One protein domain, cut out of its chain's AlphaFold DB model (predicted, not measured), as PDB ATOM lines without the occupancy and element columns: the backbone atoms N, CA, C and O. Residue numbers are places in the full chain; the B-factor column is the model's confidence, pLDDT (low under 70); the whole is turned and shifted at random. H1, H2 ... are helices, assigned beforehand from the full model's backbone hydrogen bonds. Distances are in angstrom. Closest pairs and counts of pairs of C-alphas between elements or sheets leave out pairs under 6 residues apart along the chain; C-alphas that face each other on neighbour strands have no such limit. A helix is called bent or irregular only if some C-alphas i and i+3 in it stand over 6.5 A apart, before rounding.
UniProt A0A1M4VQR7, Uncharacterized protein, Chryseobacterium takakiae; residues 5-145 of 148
ATOM      1  N   GLU A   5     217.432 260.446 163.390       98.19
ATOM      2  CA  GLU A   5     216.622 261.590 162.963       98.19
ATOM      3  C   GLU A   5     215.602 261.191 161.887       98.19
ATOM      4  O   GLU A   5     214.456 261.644 161.917       98.19
ATOM      5  N   GLU A   6     215.974 260.294 160.965       98.12
ATOM      6  CA  GLU A   6     215.021 259.715 160.009       98.12
ATOM      7  C   GLU A   6     213.938 258.889 160.716       98.12
ATOM      8  O   GLU A   6     212.774 258.949 160.312       98.12
ATOM      9  N   VAL A   7     214.299 258.153 161.777       98.31
ATOM     10  CA  VAL A   7     213.337 257.432 162.623       98.31
ATOM     11  C   VAL A   7     212.354 258.413 163.257       98.31
ATOM     12  O   VAL A   7     211.147 258.241 163.106       98.31
ATOM     13  N   LEU A   8     212.850 259.469 163.907       98.56
ATOM     14  CA  LEU A   8     212.013 260.488 164.545       98.56
ATOM     15  C   LEU A   8     211.046 261.132 163.549       98.56
ATOM     16  O   LEU A   8     209.858 261.239 163.841       98.56
ATOM     17  N   LYS A   9     211.520 261.459 162.341       98.44
ATOM     18  CA  LYS A   9     210.670 261.986 161.268       98.44
ATOM     19  C   LYS A   9     209.571 261.000 160.860       98.44
ATOM     20  O   LYS A   9     208.433 261.403 160.646       98.44
ATOM     21  N   LYS A  10     209.877 259.703 160.772       98.44
ATOM     22  CA  LYS A  10     208.863 258.678 160.474       98.44
ATOM     23  C   LYS A  10     207.846 258.517 161.595       98.44
ATOM     24  O   LYS A  10     206.671 258.304 161.307       98.44
ATOM     25  N   LEU A  11     208.267 258.641 162.849       98.62
ATOM     26  CA  LEU A  11     207.345 258.653 163.981       98.62
ATOM     27  C   LEU A  11     206.452 259.897 163.948       98.62
ATOM     28  O   LEU A  11     205.246 259.766 164.143       98.62
ATOM     29  N   ASP A  12     207.000 261.065 163.605       98.62
ATOM     30  CA  ASP A  12     206.224 262.292 163.380       98.62
ATOM     31  C   ASP A  12     205.164 262.113 162.285       98.62
ATOM     32  O   ASP A  12     203.999 262.454 162.500       98.62
ATOM     33  N   ASP A  13     205.519 261.500 161.151       98.50
ATOM     34  CA  ASP A  13     204.570 261.199 160.071       98.50
ATOM     35  C   ASP A  13     203.397 260.324 160.570       98.50
ATOM     36  O   ASP A  13     202.232 260.587 160.253       98.50
ATOM     37  N   ILE A  14     203.683 259.298 161.382       98.50
ATOM     38  CA  ILE A  14     202.664 258.402 161.957       98.50
ATOM     39  C   ILE A  14     201.779 259.149 162.954       98.50
ATOM     40  O   ILE A  14     200.558 258.993 162.922       98.50
ATOM     41  N   ILE A  15     202.365 259.976 163.818       98.69
ATOM     42  CA  ILE A  15     201.631 260.771 164.809       98.69
ATOM     43  C   ILE A  15     200.691 261.758 164.110       98.69
ATOM     44  O   ILE A  15     199.519 261.864 164.479       98.69
ATOM     45  N   LEU A  16     201.162 262.443 163.064       98.56
ATOM     46  CA  LEU A  16     200.341 263.357 162.266       98.56
ATOM     47  C   LEU A  16     199.197 262.622 161.563       98.56
ATOM     48  O   LEU A  16     198.053 263.087 161.593       98.56
ATOM     49  N   TRP A  17     199.478 261.457 160.975       98.38
ATOM     50  CA  TRP A  17     198.446 260.609 160.386       98.38
ATOM     51  C   TRP A  17     197.414 260.182 161.436       98.38
ATOM     52  O   TRP A  17     196.212 260.309 161.203       98.38
ATOM     53  N   ALA A  18     197.860 259.738 162.611       98.00
ATOM     54  CA  ALA A  18     196.987 259.291 163.687       98.00
ATOM     55  C   ALA A  18     196.102 260.430 164.203       98.00
ATOM     56  O   ALA A  18     194.900 260.236 164.369       98.00
ATOM     57  N   LYS A  19     196.655 261.638 164.361       98.12
ATOM     58  CA  LYS A  19     195.894 262.835 164.737       98.12
ATOM     59  C   LYS A  19     194.818 263.169 163.701       98.12
ATOM     60  O   LYS A  19     193.669 263.385 164.074       98.12
ATOM     61  N   LYS A  20     195.166 263.161 162.408       98.38
ATOM     62  CA  LYS A  20     194.221 263.434 161.309       98.38
ATOM     63  C   LYS A  20     193.077 262.417 161.258       98.38
ATOM     64  O   LYS A  20     191.952 262.788 160.947       98.38
ATOM     65  N   ASN A  21     193.366 261.155 161.561       97.19
ATOM     66  CA  ASN A  21     192.401 260.055 161.504       97.19
ATOM     67  C   ASN A  21     191.786 259.708 162.870       97.19
ATOM     68  O   ASN A  21     191.110 258.689 162.980       97.19
ATOM     69  N   GLN A  22     192.045 260.512 163.911       96.19
ATOM     70  CA  GLN A  22     191.600 260.266 165.290       96.19
ATOM     71  C   GLN A  22     191.894 258.830 165.770       96.19
ATOM     72  O   GLN A  22     191.071 258.185 166.416       96.19
ATOM     73  N   SER A  23     193.071 258.307 165.415       97.06
ATOM     74  CA  SER A  23     193.427 256.907 165.632       97.06
ATOM     75  C   SER A  23     194.269 256.711 166.903       97.06
ATOM     76  O   SER A  23     195.331 257.332 167.024       97.06
ATOM     77  N   PRO A  24     193.886 255.785 167.806       97.44
ATOM     78  CA  PRO A  24     194.666 255.458 169.004       97.44
ATOM     79  C   PRO A  24     196.084 254.927 168.745       97.44
ATOM     80  O   PRO A  24     196.910 254.926 169.657       97.44
ATOM     81  N   VAL A  25     196.415 254.512 167.515       97.19
ATOM     82  CA  VAL A  25     197.779 254.059 167.160       97.19
ATOM     83  C   VAL A  25     198.840 255.138 167.403       97.19
ATOM     84  O   VAL A  25     200.006 254.819 167.631       97.19
ATOM     85  N   GLY A  26     198.431 256.412 167.403       97.31
ATOM     86  CA  GLY A  26     199.304 257.543 167.699       97.31
ATOM     87  C   GLY A  26     199.810 257.569 169.140       97.31
ATOM     88  O   GLY A  26     200.878 258.122 169.376       97.31
ATOM     89  N   TYR A  27     199.108 256.953 170.098       97.31
ATOM     90  CA  TYR A  27     199.512 256.995 171.509       97.31
ATOM     91  C   TYR A  27     200.861 256.316 171.733       97.31
ATOM     92  O   TYR A  27     201.777 256.931 172.274       97.31
ATOM     93  N   PHE A  28     201.019 255.085 171.240       97.69
ATOM     94  CA  PHE A  28     202.308 254.402 171.295       97.69
ATOM     95  C   PHE A  28     203.368 255.121 170.447       97.69
ATOM     96  O   PHE A  28     204.501 255.262 170.898       97.69
ATOM     97  N   ALA A  29     203.012 255.621 169.256       98.12
ATOM     98  CA  ALA A  29     203.952 256.342 168.395       98.12
ATOM     99  C   ALA A  29     204.547 257.580 169.095       98.12
ATOM    100  O   ALA A  29     205.757 257.798 169.027       98.12
ATOM    101  N   CYS A  30     203.726 258.343 169.828       97.38
ATOM    102  CA  CYS A  30     204.174 259.465 170.654       97.38
ATOM    103  C   CYS A  30     205.139 259.015 171.755       97.38
ATOM    104  O   CYS A  30     206.227 259.577 171.876       97.38
ATOM    105  N   THR A  31     204.768 257.994 172.536       95.62
ATOM    106  CA  THR A  31     205.626 257.454 173.602       95.62
ATOM    107  C   THR A  31     206.973 257.004 173.044       95.62
ATOM    108  O   THR A  31     208.021 257.366 173.578       95.62
ATOM    109  N   TYR A  32     206.952 256.262 171.937       97.56
ATOM    110  CA  TYR A  32     208.163 255.749 171.320       97.56
ATOM    111  C   TYR A  32     209.060 256.878 170.802       97.56
ATOM    112  O   TYR A  32     210.255 256.889 171.081       97.56
ATOM    113  N   ARG A  33     208.479 257.896 170.156       97.81
ATOM    114  CA  ARG A  33     209.219 259.075 169.691       97.81
ATOM    115  C   ARG A  33     209.960 259.786 170.822       97.81
ATOM    116  O   ARG A  33     211.115 260.164 170.638       97.81
ATOM    117  N   ILE A  34     209.308 259.982 171.971       95.44
ATOM    118  CA  ILE A  34     209.927 260.632 173.138       95.44
ATOM    119  C   ILE A  34     211.134 259.813 173.615       95.44
ATOM    120  O   ILE A  34     212.211 260.371 173.818       95.44
ATOM    121  N   MET A  35     210.986 258.488 173.725       95.06
ATOM    122  CA  MET A  35     212.078 257.596 174.130       95.06
ATOM    123  C   MET A  35     213.247 257.628 173.135       95.06
ATOM    124  O   MET A  35     214.390 257.826 173.545       95.06
ATOM    125  N   THR A  36     212.973 257.512 171.834       96.69
ATOM    126  CA  THR A  36     213.994 257.572 170.774       96.69
ATOM    127  C   THR A  36     214.746 258.905 170.777       96.69
ATOM    128  O   THR A  36     215.966 258.931 170.619       96.69
ATOM    129  N   ALA A  37     214.057 260.025 171.023       96.81
ATOM    130  CA  ALA A  37     214.702 261.334 171.109       96.81
ATOM    131  C   ALA A  37     215.696 261.418 172.282       96.81
ATOM    132  O   ALA A  37     216.773 262.000 172.139       96.81
ATOM    133  N   GLN A  38     215.386 260.794 173.423       95.44
ATOM    134  CA  GLN A  38     216.330 260.739 174.543       95.44
ATOM    135  C   GLN A  38     217.506 259.807 174.287       95.44
ATOM    136  O   GLN A  38     218.627 260.125 174.682       95.44
ATOM    137  N   VAL A  39     217.289 258.687 173.597       95.94
ATOM    138  CA  VAL A  39     218.394 257.819 173.167       95.94
ATOM    139  C   VAL A  39     219.344 258.595 172.252       95.94
ATOM    140  O   VAL A  39     220.553 258.582 172.492       95.94
ATOM    141  N   LEU A  40     218.817 259.356 171.284       96.88
ATOM    142  CA  LEU A  40     219.617 260.243 170.430       96.88
ATOM    143  C   LEU A  40     220.419 261.263 171.252       96.88
ATOM    144  O   LEU A  40     221.628 261.396 171.056       96.88
ATOM    145  N   LYS A  41     219.780 261.939 172.213       96.19
ATOM    146  CA  LYS A  41     220.455 262.882 173.120       96.19
ATOM    147  C   LYS A  41     221.565 262.197 173.926       96.19
ATOM    148  O   LYS A  41     222.670 262.726 174.021       96.19
ATOM    149  N   GLY A  42     221.315 261.000 174.460       95.50
ATOM    150  CA  GLY A  42     222.309 260.203 175.181       95.50
ATOM    151  C   GLY A  42     223.506 259.812 174.309       95.50
ATOM    152  O   GLY A  42     224.650 259.906 174.758       95.50
ATOM    153  N   ILE A  43     223.258 259.452 173.046       96.50
ATOM    154  CA  ILE A  43     224.292 259.156 172.044       96.50
ATOM    155  C   ILE A  43     225.151 260.392 171.757       96.50
ATOM    156  O   ILE A  43     226.380 260.317 171.796       96.50
ATOM    157  N   GLN A  44     224.524 261.549 171.530       96.31
ATOM    158  CA  GLN A  44     225.223 262.820 171.294       96.31
ATOM    159  C   GLN A  44     226.079 263.240 172.498       96.31
ATOM    160  O   GLN A  44     227.172 263.781 172.337       96.31
ATOM    161  N   GLN A  45     225.621 262.926 173.711       96.12
ATOM    162  CA  GLN A  45     226.345 263.152 174.963       96.12
ATOM    163  C   GLN A  45     227.362 262.050 175.305       96.12
ATOM    164  O   GLN A  45     227.946 262.082 176.389       96.12
ATOM    165  N   LYS A  46     227.578 261.071 174.413       96.56
ATOM    166  CA  LYS A  46     228.495 259.935 174.602       96.56
ATOM    167  C   LYS A  46     228.228 259.145 175.891       96.56
ATOM    168  O   LYS A  46     229.157 258.703 176.564       96.56
ATOM    169  N   LYS A  47     226.953 258.964 176.253       95.44
ATOM    170  CA  LYS A  47     226.533 258.257 177.478       95.44
ATOM    171  C   LYS A  47     226.640 256.734 177.375       95.44
ATOM    172  O   LYS A  47     226.549 256.063 178.400       95.44
ATOM    173  N   PHE A  48     226.834 256.192 176.174       96.50
ATOM    174  CA  PHE A  48     227.031 254.764 175.938       96.50
ATOM    175  C   PHE A  48     228.511 254.425 175.746       96.50
ATOM    176  O   PHE A  48     229.296 255.252 175.280       96.50
ATOM    177  N   VAL A  49     228.874 253.187 176.077       96.88
ATOM    178  CA  VAL A  49     230.198 252.611 175.825       96.88
ATOM    179  C   VAL A  49     230.454 252.529 174.322       96.88
ATOM    180  O   VAL A  49     231.523 252.925 173.864       96.88
ATOM    181  N   ASP A  50     229.464 252.070 173.552       97.50
ATOM    182  CA  ASP A  50     229.531 251.974 172.094       97.50
ATOM    183  C   ASP A  50     228.346 252.711 171.448       97.50
ATOM    184  O   ASP A  50     227.308 252.134 171.115       97.50
ATOM    185  N   ASN A  51     228.498 254.029 171.293       96.88
ATOM    186  CA  ASN A  51     227.479 254.891 170.682       96.88
ATOM    187  C   ASN A  51     227.129 254.477 169.236       96.88
ATOM    188  O   ASN A  51     225.938 254.397 168.934       96.88
ATOM    189  N   PRO A  52     228.095 254.159 168.345       97.38
ATOM    190  CA  PRO A  52     227.782 253.642 167.011       97.38
ATOM    191  C   PRO A  52     226.910 252.381 167.030       97.38
ATOM    192  O   PRO A  52     225.937 252.298 166.281       97.38
ATOM    193  N   ARG A  53     227.193 251.418 167.913       97.62
ATOM    194  CA  ARG A  53     226.350 250.223 168.056       97.62
ATOM    195  C   ARG A  53     224.947 250.553 168.555       97.62
ATOM    196  O   ARG A  53     223.989 249.935 168.096       97.62
ATOM    197  N   MET A  54     224.806 251.522 169.457       97.62
ATOM    198  CA  MET A  54     223.488 251.956 169.925       97.62
ATOM    199  C   MET A  54     222.668 252.638 168.828       97.62
ATOM    200  O   MET A  54     221.463 252.416 168.772       97.62
ATOM    201  N   ILE A  55     223.304 253.361 167.898       97.88
ATOM    202  CA  ILE A  55     222.634 253.862 166.684       97.88
ATOM    203  C   ILE A  55     222.099 252.697 165.842       97.88
ATOM    204  O   ILE A  55     220.950 252.728 165.404       97.88
ATOM    205  N   LEU A  56     222.909 251.653 165.631       98.06
ATOM    206  CA  LEU A  56     222.476 250.472 164.877       98.06
ATOM    207  C   LEU A  56     221.305 249.761 165.562       98.06
ATOM    208  O   LEU A  56     220.357 249.371 164.879       98.06
ATOM    209  N   LEU A  57     221.354 249.612 166.890       98.00
ATOM    210  CA  LEU A  57     220.275 248.998 167.659       98.00
ATOM    211  C   LEU A  57     218.982 249.810 167.554       98.00
ATOM    212  O   LEU A  57     217.944 249.225 167.262       98.00
ATOM    213  N   ASP A  58     219.047 251.129 167.756       97.94
ATOM    214  CA  ASP A  58     217.883 252.020 167.688       97.94
ATOM    215  C   ASP A  58     217.219 251.957 166.306       97.94
ATOM    216  O   ASP A  58     216.021 251.694 166.197       97.94
ATOM    217  N   ILE A  59     218.015 252.047 165.235       98.44
ATOM    218  CA  ILE A  59     217.517 251.943 163.860       98.44
ATOM    219  C   ILE A  59     216.917 250.559 163.586       98.44
ATOM    220  O   ILE A  59     215.854 250.462 162.965       98.44
ATOM    221  N   ALA A  60     217.578 249.473 164.002       98.38
ATOM    222  CA  ALA A  60     217.051 248.120 163.827       98.38
ATOM    223  C   ALA A  60     215.711 247.960 164.555       98.38
ATOM    224  O   ALA A  60     214.749 247.474 163.960       98.38
ATOM    225  N   PHE A  61     215.627 248.462 165.787       98.06
ATOM    226  CA  PHE A  61     214.433 248.425 166.620       98.06
ATOM    227  C   PHE A  61     213.283 249.227 166.008       98.06
ATOM    228  O   PHE A  61     212.184 248.699 165.826       98.06
ATOM    229  N   ALA A  62     213.557 250.446 165.548       98.38
ATOM    230  CA  ALA A  62     212.590 251.298 164.870       98.38
ATOM    231  C   ALA A  62     212.063 250.690 163.573       98.38
ATOM    232  O   ALA A  62     210.858 250.723 163.309       98.38
ATOM    233  N   ASN A  63     212.946 250.101 162.760       98.19
ATOM    234  CA  ASN A  63     212.549 249.464 161.506       98.19
ATOM    235  C   ASN A  63     211.503 248.370 161.735       98.19
ATOM    236  O   ASN A  63     210.614 248.216 160.903       98.19
ATOM    237  N   ARG A  64     211.567 247.635 162.850       98.38
ATOM    238  CA  ARG A  64     210.588 246.589 163.165       98.38
ATOM    239  C   ARG A  64     209.176 247.147 163.327       98.38
ATOM    240  O   ARG A  64     208.254 246.671 162.665       98.38
ATOM    241  N   TYR A  65     209.029 248.189 164.145       98.56
ATOM    242  CA  TYR A  65     207.752 248.873 164.340       98.56
ATOM    243  C   TYR A  65     207.253 249.511 163.038       98.56
ATOM    244  O   TYR A  65     206.106 249.311 162.640       98.56
ATOM    245  N   LEU A  66     208.125 250.234 162.330       98.44
ATOM    246  CA  LEU A  66     207.754 250.962 161.118       98.44
ATOM    247  C   LEU A  66     207.356 250.026 159.971       98.44
ATOM    248  O   LEU A  66     206.380 250.302 159.277       98.44
ATOM    249  N   GLN A  67     208.046 248.895 159.801       98.31
ATOM    250  CA  GLN A  67     207.653 247.862 158.838       98.31
ATOM    251  C   GLN A  67     206.320 247.215 159.222       98.31
ATOM    252  O   GLN A  67     205.494 246.960 158.347       98.31
ATOM    253  N   ALA A  68     206.084 246.964 160.513       98.50
ATOM    254  CA  ALA A  68     204.810 246.422 160.970       98.50
ATOM    255  C   ALA A  68     203.655 247.396 160.699       98.50
ATOM    256  O   ALA A  68     202.612 246.973 160.196       98.50
ATOM    257  N   TRP A  69     203.854 248.689 160.971       98.50
ATOM    258  CA  TRP A  69     202.885 249.741 160.674       98.50
ATOM    259  C   TRP A  69     202.628 249.889 159.171       98.50
ATOM    260  O   TRP A  69     201.477 249.935 158.732       98.50
ATOM    261  N   GLU A  70     203.680 249.919 158.354       98.12
ATOM    262  CA  GLU A  70     203.555 249.997 156.898       98.12
ATOM    263  C   GLU A  70     202.811 248.784 156.325       98.12
ATOM    264  O   GLU A  70     201.928 248.937 155.482       98.12
ATOM    265  N   ALA A  71     203.144 247.574 156.781       98.44
ATOM    266  CA  ALA A  71     202.457 246.365 156.353       98.44
ATOM    267  C   ALA A  71     200.974 246.414 156.740       98.44
ATOM    268  O   ALA A  71     200.118 246.270 155.868       98.44
ATOM    269  N   TYR A  72     200.672 246.696 158.009       98.31
ATOM    270  CA  TYR A  72     199.302 246.756 158.513       98.31
ATOM    271  C   TYR A  72     198.458 247.814 157.789       98.31
ATOM    272  O   TYR A  72     197.370 247.510 157.304       98.31
ATOM    273  N   SER A  73     198.982 249.033 157.630       96.38
ATOM    274  CA  SER A  73     198.286 250.132 156.940       96.38
ATOM    275  C   SER A  73     198.011 249.851 155.458       96.38
ATOM    276  O   SER A  73     197.089 250.426 154.885       96.38
ATOM    277  N   LYS A  74     198.765 248.934 154.838       97.50
ATOM    278  CA  LYS A  74     198.561 248.459 153.460       97.50
ATOM    279  C   LYS A  74     197.757 247.154 153.380       97.50
ATOM    280  O   LYS A  74     197.712 246.546 152.314       97.50
ATOM    281  N   GLY A  75     197.177 246.685 154.489       97.12
ATOM    282  CA  GLY A  75     196.436 245.420 154.553       97.12
ATOM    283  C   GLY A  75     197.309 244.173 154.371       97.12
ATOM    284  O   GLY A  75     196.807 243.106 154.024       97.12
ATOM    285  N   LYS A  76     198.626 244.292 154.565       98.31
ATOM    286  CA  LYS A  76     199.587 243.186 154.485       98.31
ATOM    287  C   LYS A  76     199.841 242.588 155.868       98.31
ATOM    288  O   LYS A  76     199.660 243.231 156.899       98.31
ATOM    289  N   LYS A  77     200.327 241.345 155.885       97.50
ATOM    290  CA  LYS A  77     200.674 240.630 157.118       97.50
ATOM    291  C   LYS A  77     201.864 241.294 157.825       97.50
ATOM    292  O   LYS A  77     202.927 241.446 157.229       97.50
ATOM    293  N   CYS A  78     201.698 241.615 159.106       98.00
ATOM    294  CA  CYS A  78     202.772 241.972 160.036       98.00
ATOM    295  C   CYS A  78     202.944 240.870 161.101       98.00
ATOM    296  O   CYS A  78     202.305 239.814 161.026       98.00
ATOM    297  N   THR A  79     203.839 241.064 162.075       97.88
ATOM    298  CA  THR A  79     203.947 240.120 163.198       97.88
ATOM    299  C   THR A  79     202.641 240.090 163.988       97.88
ATOM    300  O   THR A  79     201.927 241.088 164.083       97.88
ATOM    301  N   HIS A  80     202.324 238.939 164.578       98.00
ATOM    302  CA  HIS A  80     201.044 238.770 165.260       98.00
ATOM    303  C   HIS A  80     200.882 239.722 166.458       98.00
ATOM    304  O   HIS A  80     199.805 240.275 166.647       98.00
ATOM    305  N   SER A  81     201.958 239.990 167.207       97.88
ATOM    306  CA  SER A  81     201.942 240.953 168.319       97.88
ATOM    307  C   SER A  81     201.548 242.363 167.868       97.88
ATOM    308  O   SER A  81     200.701 242.994 168.499       97.88
ATOM    309  N   TRP A  82     202.101 242.836 166.747       98.50
ATOM    310  CA  TRP A  82     201.750 244.139 166.182       98.50
ATOM    311  C   TRP A  82     200.352 244.163 165.588       98.50
ATOM    312  O   TRP A  82     199.635 245.139 165.784       98.50
ATOM    313  N   TYR A  83     199.937 243.090 164.910       98.50
ATOM    314  CA  TYR A  83     198.572 242.970 164.406       98.50
ATOM    315  C   TYR A  83     197.548 243.143 165.535       98.50
ATOM    316  O   TYR A  83     196.644 243.963 165.413       98.50
ATOM    317  N   ILE A  84     197.728 242.446 166.664       98.12
ATOM    318  CA  ILE A  84     196.846 242.574 167.832       98.12
ATOM    319  C   ILE A  84     196.842 244.009 168.378       98.12
ATOM    320  O   ILE A  84     195.772 244.557 168.640       98.12
ATOM    321  N   ALA A  85     198.011 244.642 168.510       98.12
ATOM    322  CA  ALA A  85     198.105 246.019 168.993       98.12
ATOM    323  C   ALA A  85     197.392 247.022 168.063       98.12
ATOM    324  O   ALA A  85     196.699 247.922 168.541       98.12
ATOM    325  N   PHE A  86     197.522 246.864 166.743       98.25
ATOM    326  CA  PHE A  86     196.879 247.751 165.776       98.25
ATOM    327  C   PHE A  86     195.377 247.493 165.619       98.25
ATOM    328  O   PHE A  86     194.614 248.450 165.497       98.25
ATOM    329  N   GLU A  87     194.927 246.238 165.661       97.94
ATOM    330  CA  GLU A  87     193.496 245.913 165.653       97.94
ATOM    331  C   GLU A  87     192.801 246.440 166.911       97.94
ATOM    332  O   GLU A  87     191.699 246.985 166.830       97.94
ATOM    333  N   ALA A  88     193.466 246.375 168.068       97.44
ATOM    334  CA  ALA A  88     192.946 246.932 169.311       97.44
ATOM    335  C   ALA A  88     192.651 248.436 169.205       97.44
ATOM    336  O   ALA A  88     191.720 248.909 169.848       97.44
ATOM    337  N   ALA A  89     193.361 249.187 168.352       95.62
ATOM    338  CA  ALA A  89     193.097 250.610 168.121       95.62
ATOM    339  C   ALA A  89     191.720 250.899 167.489       95.62
ATOM    340  O   ALA A  89     191.276 252.044 167.500       95.62
ATOM    341  N   LYS A  90     191.025 249.885 166.956       95.56
ATOM    342  CA  LYS A  90     189.634 250.009 166.485       95.56
ATOM    343  C   LYS A  90     188.616 249.905 167.627       95.56
ATOM    344  O   LYS A  90     187.459 250.286 167.447       95.56
ATOM    345  N   ASN A  91     189.017 249.393 168.792       95.62
ATOM    346  CA  ASN A  91     188.144 249.226 169.947       95.62
ATOM    347  C   ASN A  91     188.074 250.519 170.774       95.62
ATOM    348  O   ASN A  91     189.023 250.880 171.464       95.62
ATOM    349  N   LYS A  92     186.913 251.180 170.744       91.38
ATOM    350  CA  LYS A  92     186.658 252.446 171.454       91.38
ATOM    351  C   LYS A  92     186.500 252.301 172.973       91.38
ATOM    352  O   LYS A  92     186.461 253.312 173.662       91.38
ATOM    353  N   ASN A  93     186.402 251.075 173.489       96.06
ATOM    354  CA  ASN A  93     186.231 250.807 174.922       96.06
ATOM    355  C   ASN A  93     187.564 250.639 175.664       96.06
ATOM    356  O   ASN A  93     187.564 250.444 176.877       96.06
ATOM    357  N   LEU A  94     188.693 250.662 174.949       97.19
ATOM    358  CA  LEU A  94     190.006 250.583 175.572       97.19
ATOM    359  C   LEU A  94     190.452 251.954 176.079       97.19
ATOM    360  O   LEU A  94     190.241 252.989 175.449       97.19
ATOM    361  N   LEU A  95     191.115 251.940 177.229       97.44
ATOM    362  CA  LEU A  95     191.764 253.111 177.795       97.44
ATOM    363  C   LEU A  95     193.016 253.458 176.983       97.44
ATOM    364  O   LEU A  95     193.707 252.577 176.465       97.44
ATOM    365  N   ILE A  96     193.385 254.740 176.978       95.38
ATOM    366  CA  ILE A  96     194.630 255.238 176.362       95.38
ATOM    367  C   ILE A  96     195.837 254.400 176.813       95.38
ATOM    368  O   ILE A  96     196.638 253.954 175.991       95.38
ATOM    369  N   LEU A  97     195.920 254.112 178.116       96.12
ATOM    370  CA  LEU A  97     197.009 253.333 178.700       96.12
ATOM    371  C   LEU A  97     197.071 251.892 178.163       96.12
ATOM    372  O   LEU A  97     198.158 251.354 177.971       96.12
ATOM    373  N   GLN A  98     195.927 251.272 177.858       97.50
ATOM    374  CA  GLN A  98     195.896 249.921 177.290       97.50
ATOM    375  C   GLN A  98     196.475 249.899 175.870       97.50
ATOM    376  O   GLN A  98     197.228 248.986 175.538       97.50
ATOM    377  N   HIS A  99     196.208 250.923 175.051       97.19
ATOM    378  CA  HIS A  99     196.826 251.043 173.726       97.19
ATOM    379  C   HIS A  99     198.348 251.203 173.808       97.19
ATOM    380  O   HIS A  99     199.077 250.556 173.054       97.19
ATOM    381  N   ILE A 100     198.833 252.023 174.746       96.69
ATOM    382  CA  ILE A 100     200.271 252.206 174.975       96.69
ATOM    383  C   ILE A 100     200.906 250.878 175.399       96.69
ATOM    384  O   ILE A 100     201.897 250.460 174.800       96.69
ATOM    385  N   PHE A 101     200.312 250.168 176.365       97.19
ATOM    386  CA  PHE A 101     200.845 248.888 176.837       97.19
ATOM    387  C   PHE A 101     200.870 247.806 175.763       97.19
ATOM    388  O   PHE A 101     201.822 247.029 175.718       97.19
ATOM    389  N   LEU A 102     199.866 247.738 174.888       97.81
ATOM    390  CA  LEU A 102     199.875 246.793 173.770       97.81
ATOM    391  C   LEU A 102     201.051 247.064 172.822       97.81
ATOM    392  O   LEU A 102     201.766 246.130 172.455       97.81
ATOM    393  N   GLY A 103     201.299 248.334 172.490       97.81
ATOM    394  CA  GLY A 103     202.457 248.730 171.689       97.81
ATOM    395  C   GLY A 103     203.785 248.418 172.381       97.81
ATOM    396  O   GLY A 103     204.661 247.797 171.781       97.81
ATOM    397  N   MET A 104     203.918 248.752 173.669       96.56
ATOM    398  CA  MET A 104     205.117 248.441 174.458       96.56
ATOM    399  C   MET A 104     205.392 246.939 174.518       96.56
ATOM    400  O   MET A 104     206.532 246.526 174.339       96.56
ATOM    401  N   ASN A 105     204.365 246.111 174.723       97.19
ATOM    402  CA  ASN A 105     204.526 244.659 174.767       97.19
ATOM    403  C   ASN A 105     204.971 244.091 173.416       97.19
ATOM    404  O   ASN A 105     205.859 243.240 173.386       97.19
ATOM    405  N   ALA A 106     204.390 244.555 172.306       97.31
ATOM    406  CA  ALA A 106     204.808 244.125 170.973       97.31
ATOM    407  C   ALA A 106     206.259 244.536 170.679       97.31
ATOM    408  O   ALA A 106     207.042 243.724 170.180       97.31
ATOM    409  N   HIS A 107     206.624 245.763 171.043       97.94
ATOM    410  CA  HIS A 107     207.943 246.314 170.778       97.94
ATOM    411  C   HIS A 107     209.015 245.675 171.673       97.94
ATOM    412  O   HIS A 107     209.974 245.089 171.185       97.94
ATOM    413  N   ILE A 108     208.841 245.682 172.992       95.38
ATOM    414  CA  ILE A 108     209.859 245.194 173.930       95.38
ATOM    415  C   ILE A 108     210.013 243.671 173.845       95.38
ATOM    416  O   ILE A 108     211.132 243.181 173.722       95.38
ATOM    417  N   ASN A 109     208.919 242.904 173.875       96.75
ATOM    418  CA  ASN A 109     209.035 241.448 174.025       96.75
ATOM    419  C   ASN A 109     209.422 240.730 172.728       96.75
ATOM    420  O   ASN A 109     210.045 239.672 172.789       96.75
ATOM    421  N   LEU A 110     209.061 241.277 171.559       96.19
ATOM    422  CA  LEU A 110     209.418 240.680 170.271       96.19
ATOM    423  C   LEU A 110     210.530 241.456 169.564       96.19
ATOM    424  O   LEU A 110     211.558 240.875 169.214       96.19
ATOM    425  N   ASP A 111     210.334 242.749 169.314       98.31
ATOM    426  CA  ASP A 111     211.236 243.482 168.425       98.31
ATOM    427  C   ASP A 111     212.613 243.717 169.035       98.31
ATOM    428  O   ASP A 111     213.598 243.646 168.303       98.31
ATOM    429  N   LEU A 112     212.715 243.954 170.345       96.44
ATOM    430  CA  LEU A 112     213.993 244.280 170.982       96.44
ATOM    431  C   LEU A 112     214.986 243.120 170.879       96.44
ATOM    432  O   LEU A 112     216.121 243.313 170.447       96.44
ATOM    433  N   GLY A 113     214.545 241.904 171.212       95.75
ATOM    434  CA  GLY A 113     215.382 240.704 171.127       95.75
ATOM    435  C   GLY A 113     215.824 240.406 169.693       95.75
ATOM    436  O   GLY A 113     217.002 240.140 169.449       95.75
ATOM    437  N   VAL A 114     214.906 240.521 168.728       97.06
ATOM    438  CA  VAL A 114     215.214 240.339 167.298       97.06
ATOM    439  C   VAL A 114     216.195 241.405 166.806       97.06
ATOM    440  O   VAL A 114     217.137 241.087 166.083       97.06
ATOM    441  N   SER A 115     216.018 242.659 167.222       97.88
ATOM    442  CA  SER A 115     216.880 243.772 166.815       97.88
ATOM    443  C   SER A 115     218.285 243.621 167.389       97.88
ATOM    444  O   SER A 115     219.259 243.711 166.643       97.88
ATOM    445  N   ALA A 116     218.399 243.279 168.674       97.12
ATOM    446  CA  ALA A 116     219.676 242.993 169.323       97.12
ATOM    447  C   ALA A 116     220.409 241.820 168.655       97.12
ATOM    448  O   ALA A 116     221.607 241.911 168.392       97.12
ATOM    449  N   ALA A 117     219.696 240.742 168.316       96.75
ATOM    450  CA  ALA A 117     220.271 239.621 167.577       96.75
ATOM    451  C   ALA A 117     220.708 240.005 166.152       96.75
ATOM    452  O   ALA A 117     221.680 239.450 165.651       96.75
ATOM    453  N   SER A 118     220.016 240.950 165.504       97.00
ATOM    454  CA  SER A 118     220.312 241.357 164.123       97.00
ATOM    455  C   SER A 118     221.579 242.207 163.979       97.00
ATOM    456  O   SER A 118     222.230 242.151 162.939       97.00
ATOM    457  N   ILE A 119     221.938 242.979 165.010       96.88
ATOM    458  CA  ILE A 119     223.091 243.894 164.968       96.88
ATOM    459  C   ILE A 119     224.365 243.307 165.583       96.88
ATOM    460  O   ILE A 119     225.452 243.850 165.387       96.88
ATOM    461  N   MET A 120     224.246 242.218 166.345       97.25
ATOM    462  CA  MET A 120     225.381 241.589 167.014       97.25
ATOM    463  C   MET A 120     225.925 240.413 166.199       97.25
ATOM    464  O   MET A 120     225.149 239.648 165.626       97.25
ATOM    465  N   PRO A 121     227.253 240.191 166.183       95.50
ATOM    466  CA  PRO A 121     227.811 239.007 165.546       95.50
ATOM    467  C   PRO A 121     227.295 237.715 166.191       95.50
ATOM    468  O   PRO A 121     227.020 237.665 167.396       95.50
ATOM    469  N   TYR A 122     227.235 236.642 165.398       94.38
ATOM    470  CA  TYR A 122     226.778 235.327 165.852       94.38
ATOM    471  C   TYR A 122     227.480 234.897 167.152       94.38
ATOM    472  O   TYR A 122     228.708 234.904 167.241       94.38
ATOM    473  N   ARG A 123     226.683 234.536 168.168       93.06
ATOM    474  CA  ARG A 123     227.125 234.133 169.522       93.06
ATOM    475  C   ARG A 123     227.960 235.174 170.292       93.06
ATOM    476  O   ARG A 123     228.601 234.821 171.277       93.06
ATOM    477  N   LYS A 124     227.929 236.457 169.911       95.44
ATOM    478  CA  LYS A 124     228.660 237.542 170.594       95.44
ATOM    479  C   LYS A 124     227.727 238.628 171.141       95.44
ATOM    480  O   LYS A 124     227.963 239.806 170.911       95.44
ATOM    481  N   ILE A 125     226.681 238.251 171.881       95.50
ATOM    482  CA  ILE A 125     225.717 239.207 172.467       95.50
ATOM    483  C   ILE A 125     226.277 239.968 173.683       95.50
ATOM    484  O   ILE A 125     225.933 241.125 173.900       95.50
ATOM    485  N   ASN A 126     227.187 239.354 174.449       96.19
ATOM    486  CA  ASN A 126     227.677 239.878 175.733       96.19
ATOM    487  C   ASN A 126     228.203 241.327 175.704       96.19
ATOM    488  O   ASN A 126     227.901 242.063 176.644       96.19
ATOM    489  N   PRO A 127     228.930 241.792 174.667       96.25
ATOM    490  CA  PRO A 127     229.391 243.176 174.604       96.25
ATOM    491  C   PRO A 127     228.265 244.218 174.642       96.25
ATOM    492  O   PRO A 127     228.527 245.349 175.047       96.25
ATOM    493  N   LEU A 128     227.036 243.861 174.242       96.94
ATOM    494  CA  LEU A 128     225.876 244.757 174.250       96.94
ATOM    495  C   LEU A 128     225.323 245.002 175.662       96.94
ATOM    496  O   LEU A 128     224.735 246.051 175.904       96.94
ATOM    497  N   LYS A 129     225.533 244.069 176.604       95.88
ATOM    498  CA  LYS A 129     224.862 244.045 177.916       95.88
ATOM    499  C   LYS A 129     224.936 245.378 178.662       95.88
ATOM    500  O   LYS A 129     223.914 245.877 179.116       95.88
ATOM    501  N   LYS A 130     226.130 245.969 178.758       96.38
ATOM    502  CA  LYS A 130     226.333 247.202 179.531       96.38
ATOM    503  C   LYS A 130     225.539 248.382 178.965       96.38
ATOM    504  O   LYS A 130     224.932 249.123 179.729       96.38
ATOM    505  N   ASP A 131     225.517 248.543 177.643       96.69
ATOM    506  CA  ASP A 131     224.740 249.613 177.008       96.69
ATOM    507  C   ASP A 131     223.237 249.320 177.034       96.69
ATOM    508  O   ASP A 131     222.441 250.236 177.233       96.69
ATOM    509  N   PHE A 132     222.857 248.045 176.905       93.88
ATOM    510  CA  PHE A 132     221.474 247.590 177.033       93.88
ATOM    511  C   PHE A 132     220.892 247.916 178.410       93.88
ATOM    512  O   PHE A 132     219.787 248.431 178.503       93.88
ATOM    513  N   GLU A 133     221.636 247.661 179.485       93.38
ATOM    514  CA  GLU A 133     221.209 247.992 180.850       93.38
ATOM    515  C   GLU A 133     221.207 249.510 181.087       93.38
ATOM    516  O   GLU A 133     220.304 250.045 181.730       93.38
ATOM    517  N   ASN A 134     222.183 250.227 180.521       93.81
ATOM    518  CA  ASN A 134     222.305 251.673 180.683       93.81
ATOM    519  C   ASN A 134     221.217 252.473 179.949       93.81
ATOM    520  O   ASN A 134     220.976 253.629 180.302       93.81
ATOM    521  N   ILE A 135     220.533 251.887 178.959       92.12
ATOM    522  CA  ILE A 135     219.468 252.582 178.222       92.12
ATOM    523  C   ILE A 135     218.378 253.105 179.165       92.12
ATOM    524  O   ILE A 135     217.907 254.226 178.987       92.12
ATOM    525  N   ASN A 136     218.063 252.348 180.222       89.06
ATOM    526  CA  ASN A 136     217.069 252.725 181.222       89.06
ATOM    527  C   ASN A 136     217.479 253.987 181.984       89.06
ATOM    528  O   ASN A 136     216.632 254.830 182.250       89.06
ATOM    529  N   ASN A 137     218.770 254.170 182.267       89.88
ATOM    530  CA  ASN A 137     219.267 255.384 182.918       89.88
ATOM    531  C   ASN A 137     219.172 256.599 181.987       89.88
ATOM    532  O   ASN A 137     218.869 257.701 182.435       89.88
ATOM    533  N   VAL A 138     219.418 256.399 180.688       87.38
ATOM    534  CA  VAL A 138     219.326 257.467 179.680       87.38
ATOM    535  C   VAL A 138     217.882 257.948 179.540       87.38
ATOM    536  O   VAL A 138     217.636 259.153 179.582       87.38
ATOM    537  N   ILE A 139     216.920 257.026 179.446       86.12
ATOM    538  CA  ILE A 139     215.501 257.381 179.300       86.12
ATOM    539  C   ILE A 139     214.820 257.741 180.630       86.12
ATOM    540  O   ILE A 139     213.806 258.427 180.615       86.12
ATOM    541  N   ALA A 140     215.368 257.353 181.786       79.81
ATOM    542  CA  ALA A 140     214.827 257.740 183.096       79.81
ATOM    543  C   ALA A 140     214.810 259.264 183.306       79.81
ATOM    544  O   ALA A 140     213.958 259.768 184.036       79.81
ATOM    545  N   SER A 141     215.693 260.001 182.622       67.62
ATOM    546  CA  SER A 141     215.709 261.471 182.642       67.62
ATOM    547  C   SER A 141     214.424 262.120 182.101       67.62
ATOM    548  O   SER A 141     214.168 263.279 182.404       67.62
ATOM    549  N   ILE A 142     213.573 261.373 181.381       67.44
ATOM    550  CA  ILE A 142     212.252 261.837 180.909       67.44
ATOM    551  C   ILE A 142     211.322 262.151 182.082       67.44
ATOM    552  O   ILE A 142     210.528 263.084 182.010       67.44
ATOM    553  N   ASN A 143     211.415 261.388 183.174       54.41
ATOM    554  CA  ASN A 143     210.491 261.519 184.299       54.41
ATOM    555  C   ASN A 143     210.694 262.811 185.104       54.41
ATOM    556  O   ASN A 143     209.800 263.177 185.860       54.41
ATOM    557  N   GLN A 144     211.825 263.507 184.939       50.75
ATOM    558  CA  GLN A 144     212.059 264.789 185.609       50.75
ATOM    559  C   GLN A 144     211.278 265.948 184.970       50.75
ATOM    560  O   GLN A 144     210.978 266.900 185.666       50.75
ATOM    561  N   GLU A 145     210.879 265.859 183.695       47.00
ATOM    562  CA  GLU A 145     210.103 266.923 183.021       47.00
ATOM    563  C   GLU A 145     208.579 266.805 183.234       47.00
ATOM    564  O   GLU A 145     207.838 267.685 182.813       47.00
TER     565      GLU A 145
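Overview. This is residues 5 to 145 of the 148 residues of an uncharacterized protein of Chryseobacterium takakiae (UniProt A0A1M4VQR7). The longest helix, H5, crosses H2 and H3 of an up-and-down bundle, H1, H2 and H3, each running against the one before. Short H4 folds back beside H5 as a hairpin, and H6 crosses H2. The printed part has 141 residues with six named helices, H1 to H6 in order, and no named strand: all helix, compact, radius of gyration of the C-alphas 15.4 A, spans 43 by 37 by 24 A.

Along the chain. H5, residues 96 to 119, spans 32.7 A, with a kink of 34 degrees near residue 113. H1 is residues 5 to 20, from C-alpha 5 at (216.622, 261.590, 162.963); H2 25 to 44, 29.1 A; H3 51 to 73, 32.6 A; H4 80 to 88. H6, 126 to 145, 33.1 A, ends at (210.103, 266.923, 183.021) and is irregular: C-alphas 127 and 130 are 7.1 A apart.

Arrangement. H5 touches H3 at a steep tilt of 55 degrees, closest C-alphas Phe 61 and Ser 115, 5.3 A. Every O i to N i+4 pair is within hydrogen-bond range in H1 and H4, but 15 of 16 in H2, 18 of 19 in H3, 18 of 20 in H5 and 7 of 16 in H6, beside 10 of 17 O i to N i+3.

Size, cuts and confidence. The printed part has no cut and no long link; residues 141 to 145 are under pLDDT 70.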